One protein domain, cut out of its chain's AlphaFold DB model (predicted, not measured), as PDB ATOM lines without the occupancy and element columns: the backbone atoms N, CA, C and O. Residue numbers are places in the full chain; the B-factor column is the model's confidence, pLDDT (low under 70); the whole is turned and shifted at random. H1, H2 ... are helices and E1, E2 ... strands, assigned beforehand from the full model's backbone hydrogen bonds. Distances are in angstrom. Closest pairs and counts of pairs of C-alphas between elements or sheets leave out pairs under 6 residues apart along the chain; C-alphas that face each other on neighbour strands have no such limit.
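This is residues 12 to 74 of the 308 residues of the protein "Putative eisosome assembly associated protein-1" of Elsinoe australis (UniProt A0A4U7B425). A two-stranded parallel sheet of E1 and E2 makes one wall of a small wedge, and the long helix H2 slants over one face of it, nearest at residues 46 to 53 and mainly at E2. The shorter helix H1 runs nearly parallel to H2 and comes near the starts of both strands at Phe 20; the other face of the sheet is bare, and residues 65 to 74 after E2 fold back with no named element. The printed part has 63 residues, with two named helices and two named strands in the order H1, E1, H2, E2. The class is mixed, helices and strands. The whole is compact, with a radius of gyration of the C-alphas of 11.8 A, but elongated in outline, spanning 34 by 19 by 18 A.

The sheet pairs E1, residues 27 to 32, with E2, residues 59 to 64, as parallel neighbours at 14 degrees between their directions. C-alphas 29 and 61, which face each other, are 4.8 A apart. N 29 and O 60, at 2.9 A, and N 62 and O 29, at 2.8 A, are within hydrogen-bond range. H2, residues 39 to 55, comes between these strands in the chain: E1, H2 and E2 form a strand-helix-strand unit, two parallel neighbour strands with a helix between them, and its crossover is right-handed. The closest C-alphas of H2 and E2 are those of Met 53 and Leu 59, 5.6 A apart. H1, residues 12 to 22, and H2 only just touch, with 3 pairs of C-alphas within 8 A, and H2 does so with residues 48 to 52 alone. Their closest C-alphas, of Phe 20 and Ala 52, are 6.5 A apart. The two helices run the same way at a shallow tilt of 12 degrees. The closest C-alphas of H1 and E2 are those of Phe 20 and Leu 59, 7.2 A apart. In H1 and H2 every O i to N i+4 pair is within hydrogen-bond range.

E1 measures 16.3 A from first to last C-alpha, and E2 16.8 A. H2 is the longest helix, at 24.5 A, from C-alpha 39 at (314.451, 357.079, 254.934) to C-alpha 55 at (300.871, 358.211, 275.340). H1 measures 15.5 A and begins at C-alpha 12, at (318.032, 363.589, 271.134). E2 ends at C-alpha 64, at (304.798, 369.967, 256.237).

The two C-alphas farthest apart, of Arg 24 and Asn 68, are 34.6 A from each other. The printed part has no cut. The links H1 to E1 and H2 to E2 are tight, and the link E1 to H2 is short. The mean pLDDT of the printed part is 82.1, and confidence is low, under 70, at residues 67 to 68 and 70 to 73.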
ATOM      1  N   LEU A  12     319.171 362.853 271.688       78.94
ATOM      2  CA  LEU A  12     318.032 363.589 271.134       78.94
ATOM      3  C   LEU A  12     316.712 362.867 271.430       78.94
ATOM      4  O   LEU A  12     315.760 363.499 271.880       78.94
ATOM      5  N   LEU A  13     316.662 361.552 271.205       76.75
ATOM      6  CA  LEU A  13     315.472 360.752 271.493       76.75
ATOM      7  C   LEU A  13     315.133 360.745 272.986       76.75
ATOM      8  O   LEU A  13     313.959 360.867 273.328       76.75
ATOM      9  N   ALA A  14     316.133 360.653 273.863       79.88
ATOM     10  CA  ALA A  14     315.937 360.716 275.309       79.88
ATOM     11  C   ALA A  14     315.377 362.079 275.740       79.88
ATOM     12  O   ALA A  14     314.355 362.128 276.419       79.88
ATOM     13  N   ILE A  15     315.964 363.180 275.258       82.25
ATOM     14  CA  ILE A  15     315.474 364.542 275.526       82.25
ATOM     15  C   ILE A  15     314.036 364.705 275.023       82.25
ATOM     16  O   ILE A  15     313.193 365.268 275.715       82.25
ATOM     17  N   MET A  16     313.736 364.209 273.820       80.06
ATOM     18  CA  MET A  16     312.378 364.246 273.279       80.06
ATOM     19  C   MET A  16     311.408 363.470 274.173       80.06
ATOM     20  O   MET A  16     310.353 363.997 274.509       80.06
ATOM     21  N   GLN A  17     311.763 362.260 274.609       78.25
ATOM     22  CA  GLN A  17     310.925 361.458 275.502       78.25
ATOM     23  C   GLN A  17     310.686 362.140 276.853       78.25
ATOM     24  O   GLN A  17     309.541 362.189 277.295       78.25
ATOM     25  N   GLU A  18     311.717 362.715 277.473       80.19
ATOM     26  CA  GLU A  18     311.580 363.490 278.715       80.19
ATOM     27  C   GLU A  18     310.624 364.675 278.522       80.19
ATOM     28  O   GLU A  18     309.655 364.829 279.267       80.19
ATOM     29  N   LEU A  19     310.812 365.461 277.455       81.44
ATOM     30  CA  LEU A  19     309.927 366.582 277.124       81.44
ATOM     31  C   LEU A  19     308.477 366.136 276.899       81.44
ATOM     32  O   LEU A  19     307.545 366.870 277.233       81.44
ATOM     33  N   PHE A  20     308.271 364.950 276.325       82.44
ATOM     34  CA  PHE A  20     306.939 364.420 276.047       82.44
ATOM     35  C   PHE A  20     306.252 363.882 277.293       82.44
ATOM     36  O   PHE A  20     305.035 363.994 277.381       82.44
ATOM     37  N   LEU A  21     306.984 363.294 278.236       73.38
ATOM     38  CA  LEU A  21     306.397 362.677 279.426       73.38
ATOM     39  C   LEU A  21     306.164 363.689 280.553       73.38
ATOM     40  O   LEU A  21     305.148 363.604 281.244       73.38
ATOM     41  N   ASP A  22     307.042 364.682 280.693       75.31
ATOM     42  CA  ASP A  22     307.008 365.611 281.828       75.31
ATOM     43  C   ASP A  22     306.212 366.895 281.557       75.31
ATOM     44  O   ASP A  22     305.910 367.666 282.479       75.31
ATOM     45  N   SER A  23     305.824 367.148 280.301       74.31
ATOM     46  CA  SER A  23     305.069 368.354 279.966       74.31
ATOM     47  C   SER A  23     303.619 368.269 280.443       74.31
ATOM     48  O   SER A  23     302.783 367.567 279.876       74.31
ATOM     49  N   ARG A  24     303.287 369.082 281.452       78.19
ATOM     50  CA  ARG A  24     301.896 369.356 281.864       78.19
ATOM     51  C   ARG A  24     301.172 370.338 280.935       78.19
ATOM     52  O   ARG A  24     299.975 370.562 281.102       78.19
ATOM     53  N   GLN A  25     301.896 370.967 280.012       85.06
ATOM     54  CA  GLN A  25     301.348 371.916 279.046       85.06
ATOM     55  C   GLN A  25     301.219 371.269 277.662       85.06
ATOM     56  O   GLN A  25     302.018 370.390 277.329       85.06
ATOM     57  N   PRO A  26     300.264 371.721 276.827       87.06
ATOM     58  CA  PRO A  26     300.195 371.301 275.436       87.06
ATOM     59  C   PRO A  26     301.503 371.584 274.704       87.06
ATOM     60  O   PRO A  26     301.903 372.740 274.559       87.06
ATOM     61  N   LEU A  27     302.155 370.524 274.234       89.50
ATOM     62  CA  LEU A  27     303.383 370.620 273.459       89.50
ATOM     63  C   LEU A  27     303.028 370.604 271.973       89.50
ATOM     64  O   LEU A  27     302.328 369.705 271.511       89.50
ATOM     65  N   ILE A  28     303.506 371.597 271.224       90.31
ATOM     66  CA  ILE A  28     303.315 371.670 269.774       90.31
ATOM     67  C   ILE A  28     304.673 371.512 269.106       90.31
ATOM     68  O   ILE A  28     305.576 372.315 269.331       90.31
ATOM     69  N   ILE A  29     304.802 370.488 268.268       89.62
ATOM     70  CA  ILE A  29     306.002 370.222 267.478       89.62
ATOM     71  C   ILE A  29     305.681 370.506 266.022       89.62
ATOM     72  O   ILE A  29     304.710 369.981 265.482       89.62
ATOM     73  N   VAL A  30     306.510 371.328 265.390       92.69
ATOM     74  CA  VAL A  30     306.428 371.631 263.962       92.69
ATOM     75  C   VAL A  30     307.642 371.007 263.295       92.69
ATOM     76  O   VAL A  30     308.772 371.357 263.634       92.69
ATOM     77  N   ILE A  31     307.411 370.073 262.376       90.44
ATOM     78  CA  ILE A  31     308.461 369.467 261.556       90.44
ATOM     79  C   ILE A  31     308.254 369.918 260.122       90.44
ATOM     80  O   ILE A  31     307.234 369.606 259.510       90.44
ATOM     81  N   ASP A  32     309.244 370.635 259.606       90.00
ATOM     82  CA  ASP A  32     309.257 371.088 258.226       90.00
ATOM     83  C   ASP A  32     310.095 370.153 257.353       90.00
ATOM     84  O   ASP A  32     311.202 369.771 257.736       90.00
ATOM     85  N   ALA A  33     309.532 369.773 256.208       87.38
ATOM     86  CA  ALA A  33     310.130 368.946 255.163       87.38
ATOM     87  C   ALA A  33     310.831 367.650 255.641       87.38
ATOM     88  O   ALA A  33     311.981 367.392 255.276       87.38
ATOM     89  N   PRO A  34     310.176 366.762 256.422       87.38
ATOM     90  CA  PRO A  34     310.788 365.493 256.817       87.38
ATOM     91  C   PRO A  34     310.998 364.516 255.651       87.38
ATOM     92  O   PRO A  34     311.630 363.479 255.844       87.38
ATOM     93  N   ASP A  35     310.473 364.796 254.452       84.62
ATOM     94  CA  ASP A  35     310.846 364.104 253.211       84.62
ATOM     95  C   ASP A  35     312.296 364.354 252.775       84.62
ATOM     96  O   ASP A  35     312.826 363.569 251.999       84.62
ATOM     97  N   GLU A  36     312.960 365.384 253.306       81.81
ATOM     98  CA  GLU A  36     314.374 365.668 253.025       81.81
ATOM     99  C   GLU A  36     315.338 364.848 253.901       81.81
ATOM    100  O   GLU A  36     316.558 364.890 253.714       81.81
ATOM    101  N   LEU A  37     314.809 364.098 254.872       80.62
ATOM    102  CA  LEU A  37     315.589 363.196 255.712       80.62
ATOM    103  C   LEU A  37     315.862 361.871 254.996       80.62
ATOM    104  O   LEU A  37     315.089 361.412 254.160       80.62
ATOM    105  N   GLN A  38     316.939 361.201 255.410       79.88
ATOM    106  CA  GLN A  38     317.169 359.806 255.036       79.88
ATOM    107  C   GLN A  38     315.995 358.938 255.502       79.88
ATOM    108  O   GLN A  38     315.471 359.143 256.601       79.88
ATOM    109  N   THR A  39     315.620 357.943 254.695       81.94
ATOM    110  CA  THR A  39     314.451 357.079 254.934       81.94
ATOM    111  C   THR A  39     314.425 356.501 256.351       81.94
ATOM    112  O   THR A  39     313.397 356.562 257.021       81.94
ATOM    113  N   ASP A  40     315.565 356.019 256.849       83.50
ATOM    114  CA  ASP A  40     315.662 355.430 258.190       83.50
ATOM    115  C   ASP A  40     315.404 356.463 259.296       83.50
ATOM    116  O   ASP A  40     314.635 356.212 260.225       83.50
ATOM    117  N   ALA A  41     315.986 357.660 259.164       82.12
ATOM    118  CA  ALA A  41     315.793 358.753 260.115       82.12
ATOM    119  C   ALA A  41     314.341 359.254 260.112       82.12
ATOM    120  O   ALA A  41     313.781 359.551 261.169       82.12
ATOM    121  N   GLN A  42     313.709 359.305 258.937       84.69
ATOM    122  CA  GLN A  42     312.300 359.655 258.796       84.69
ATOM    123  C   GLN A  42     311.406 358.644 259.529       84.69
ATOM    124  O   GLN A  42     310.557 359.041 260.328       84.69
ATOM    125  N   VAL A  43     311.597 357.342 259.294       83.81
ATOM    126  CA  VAL A  43     310.817 356.281 259.955       83.81
ATOM    127  C   VAL A  43     310.980 356.347 261.475       83.81
ATOM    128  O   VAL A  43     309.990 356.261 262.203       83.81
ATOM    129  N   GLU A  44     312.204 356.549 261.958       83.62
ATOM    130  CA  GLU A  44     312.525 356.607 263.386       83.62
ATOM    131  C   GLU A  44     311.883 357.819 264.086       83.62
ATOM    132  O   GLU A  44     311.213 357.662 265.113       83.62
ATOM    133  N   ILE A  45     312.018 359.023 263.515       85.25
ATOM    134  CA  ILE A  45     311.443 360.254 264.082       85.25
ATOM    135  C   ILE A  45     309.914 360.173 264.109       85.25
ATOM    136  O   ILE A  45     309.294 360.439 265.141       85.25
ATOM    137  N   LEU A  46     309.295 359.761 263.000       85.38
ATOM    138  CA  LEU A  46     307.839 359.644 262.921       85.38
ATOM    139  C   LEU A  46     307.300 358.550 263.843       85.38
ATOM    140  O   LEU A  46     306.274 358.748 264.492       85.38
ATOM    141  N   GLY A  47     307.999 357.418 263.941       85.81
ATOM    142  CA  GLY A  47     307.651 356.337 264.861       85.81
ATOM    143  C   GLY A  47     307.709 356.779 266.325       85.81
ATOM    144  O   GLY A  47     306.805 356.468 267.109       85.81
ATOM    145  N   THR A  48     308.724 357.569 266.679       84.56
ATOM    146  CA  THR A  48     308.886 358.134 268.026       84.56
ATOM    147  C   THR A  48     307.757 359.108 268.353       84.56
ATOM    148  O   THR A  48     307.092 358.961 269.379       84.56
ATOM    149  N   LEU A  49     307.472 360.057 267.458       86.75
ATOM    150  CA  LEU A  49     306.381 361.015 267.641       86.75
ATOM    151  C   LEU A  49     305.020 360.336 267.732       86.75
ATOM    152  O   LEU A  49     304.203 360.696 268.575       86.75
ATOM    153  N   ARG A  50     304.774 359.329 266.891       86.25
ATOM    154  CA  ARG A  50     303.549 358.529 266.945       86.25
ATOM    155  C   ARG A  50     303.384 357.854 268.299       86.25
ATOM    156  O   ARG A  50     302.300 357.902 268.874       86.25
ATOM    157  N   SER A  51     304.449 357.239 268.807       85.31
ATOM    158  CA  SER A  51     304.432 356.586 270.116       85.31
ATOM    159  C   SER A  51     304.140 357.591 271.232       85.31
ATOM    160  O   SER A  51     303.304 357.318 272.089       85.31
ATOM    161  N   ALA A  52     304.742 358.780 271.166       84.69
ATOM    162  CA  ALA A  52     304.514 359.852 272.127       84.69
ATOM    163  C   ALA A  52     303.082 360.411 272.077       84.69
ATOM    164  O   ALA A  52     302.453 360.562 273.119       84.69
ATOM    165  N   MET A  53     302.526 360.654 270.885       85.69
ATOM    166  CA  MET A  53     301.144 361.134 270.724       85.69
ATOM    167  C   MET A  53     300.115 360.137 271.271       85.69
ATOM    168  O   MET A  53     299.085 360.538 271.806       85.69
ATOM    169  N   ASN A  54     300.398 358.835 271.172       83.44
ATOM    170  CA  ASN A  54     299.531 357.801 271.737       83.44
ATOM    171  C   ASN A  54     299.578 357.757 273.274       83.44
ATOM    172  O   ASN A  54     298.629 357.283 273.893       83.44
ATOM    173  N   GLN A  55     300.676 358.212 273.886       82.31
ATOM    174  CA  GLN A  55     300.871 358.211 275.340       82.31
ATOM    175  C   GLN A  55     300.496 359.550 275.989       82.31
ATOM    176  O   GLN A  55     300.101 359.571 277.152       82.31
ATOM    177  N   ASN A  56     300.586 360.658 275.250       73.94
ATOM    178  CA  ASN A  56     300.305 361.998 275.747       73.94
ATOM    179  C   ASN A  56     299.292 362.730 274.853       73.94
ATOM    180  O   ASN A  56     299.616 363.198 273.762       73.94
ATOM    181  N   SER A  57     298.075 362.922 275.370       71.06
ATOM    182  CA  SER A  57     296.982 363.627 274.682       71.06
ATOM    183  C   SER A  57     297.212 365.133 274.494       71.06
ATOM    184  O   SER A  57     296.452 365.789 273.782       71.06
ATOM    185  N   THR A  58     298.241 365.699 275.124       85.94
ATOM    186  CA  THR A  58     298.582 367.124 275.034       85.94
ATOM    187  C   THR A  58     299.607 367.426 273.937       85.94
ATOM    188  O   THR A  58     299.785 368.594 273.584       85.94
ATOM    189  N   LEU A  59     300.239 366.397 273.355       88.31
ATOM    190  CA  LEU A  59     301.178 366.541 272.246       88.31
ATOM    191  C   LEU A  59     300.433 366.712 270.916       88.31
ATOM    192  O   LEU A  59     299.613 365.882 270.524       88.31
ATOM    193  N   LYS A  60     300.767 367.774 270.185       89.81
ATOM    194  CA  LYS A  60     300.293 368.043 268.825       89.81
ATOM    195  C   LYS A  60     301.486 368.146 267.891       89.81
ATOM    196  O   LYS A  60     302.434 368.873 268.174       89.81
ATOM    197  N   VAL A  61     301.421 367.454 266.762       89.81
ATOM    198  CA  VAL A  61     302.477 367.474 265.749       89.81
ATOM    199  C   VAL A  61     301.899 368.039 264.460       89.81
ATOM    200  O   VAL A  61     300.870 367.570 263.977       89.81
ATOM    201  N   PHE A  62     302.559 369.051 263.912       92.12
ATOM    202  CA  PHE A  62     302.311 369.567 262.576       92.12
ATOM    203  C   PHE A  62     303.482 369.178 261.681       92.12
ATOM    204  O   PHE A  62     304.637 369.418 262.035       92.12
ATOM    205  N   VAL A  63     303.179 368.587 260.529       90.19
ATOM    206  CA  VAL A  63     304.181 368.171 259.549       90.19
ATOM    207  C   VAL A  63     303.862 368.818 258.210       90.19
ATOM    208  O   VAL A  63     302.752 368.656 257.703       90.19
ATOM    209  N   SER A  64     304.830 369.528 257.635       91.00
ATOM    210  CA  SER A  64     304.798 369.967 256.237       91.00
ATOM    211  C   SER A  64     305.725 369.092 255.409       91.00
ATOM    212  O   SER A  64     306.874 368.889 255.778       91.00
ATOM    213  N   SER A  65     305.238 368.571 254.286       87.88
ATOM    214  CA  SER A  65     306.008 367.702 253.392       87.88
ATOM    215  C   SER A  65     305.536 367.839 251.946       87.88
ATOM    216  O   SER A  65     304.453 368.371 251.683       87.88
ATOM    217  N   ARG A  66     306.312 367.302 250.997       82.44
ATOM    218  CA  ARG A  66     305.872 367.152 249.596       82.44
ATOM    219  C   ARG A  66     304.795 366.062 249.446       82.44
ATOM    220  O   ARG A  66     304.560 365.264 250.355       82.44
ATOM    221  N   TYR A  67     304.151 366.011 248.274       68.19
ATOM    222  CA  TYR A  67     302.979 365.166 247.974       68.19
ATOM    223  C   TYR A  67     303.173 363.652 248.207       68.19
ATOM    224  O   TYR A  67     302.193 362.951 248.441       68.19
ATOM    225  N   ASN A  68     304.414 363.151 248.186       67.19
ATOM    226  CA  ASN A  68     304.730 361.716 248.273       67.19
ATOM    227  C   ASN A  68     305.150 361.246 249.673       67.19
ATOM    228  O   ASN A  68     305.717 360.162 249.825       67.19
ATOM    229  N   PHE A  69     304.906 362.050 250.705       71.44
ATOM    230  CA  PHE A  69     305.281 361.678 252.060       71.44
ATOM    231  C   PHE A  69     304.489 360.449 252.551       71.44
ATOM    232  O   PHE A  69     303.265 360.400 252.400       71.44
ATOM    233  N   PRO A  70     305.149 359.422 253.120       66.69
ATOM    234  CA  PRO A  70     304.493 358.161 253.441       66.69
ATOM    235  C   PRO A  70     303.493 358.304 254.598       66.69
ATOM    236  O   PRO A  70     303.833 358.197 255.777       66.69
ATOM    237  N   ASN A  71     302.209 358.417 254.249       67.50
ATOM    238  CA  ASN A  71     301.082 358.503 255.192       67.50
ATOM    239  C   ASN A  71     300.949 357.285 256.125       67.50
ATOM    240  O   ASN A  71     300.291 357.359 257.159       67.50
ATOM    241  N   LYS A  72     301.575 356.149 255.787       69.25
ATOM    242  CA  LYS A  72     301.471 354.885 256.541       69.25
ATOM    243  C   LYS A  72     302.004 354.984 257.975       69.25
ATOM    244  O   LYS A  72     301.604 354.198 258.832       69.25
ATOM    245  N   ASN A  73     302.888 355.946 258.235       69.56
ATOM    246  CA  ASN A  73     303.500 356.135 259.548       69.56
ATOM    247  C   ASN A  73     302.721 357.109 260.440       69.56
ATOM    248  O   ASN A  73     303.060 357.245 261.615       69.56
ATOM    249  N   MET A  74     301.667 357.743 259.922       75.62
ATOM    250  CA  MET A  74     300.873 358.714 260.667       75.62
ATOM    251  C   MET A  74     299.718 358.055 261.443       75.62
ATOM    252  O   MET A  74     299.171 357.041 261.003       75.62
TER     253      MET A  74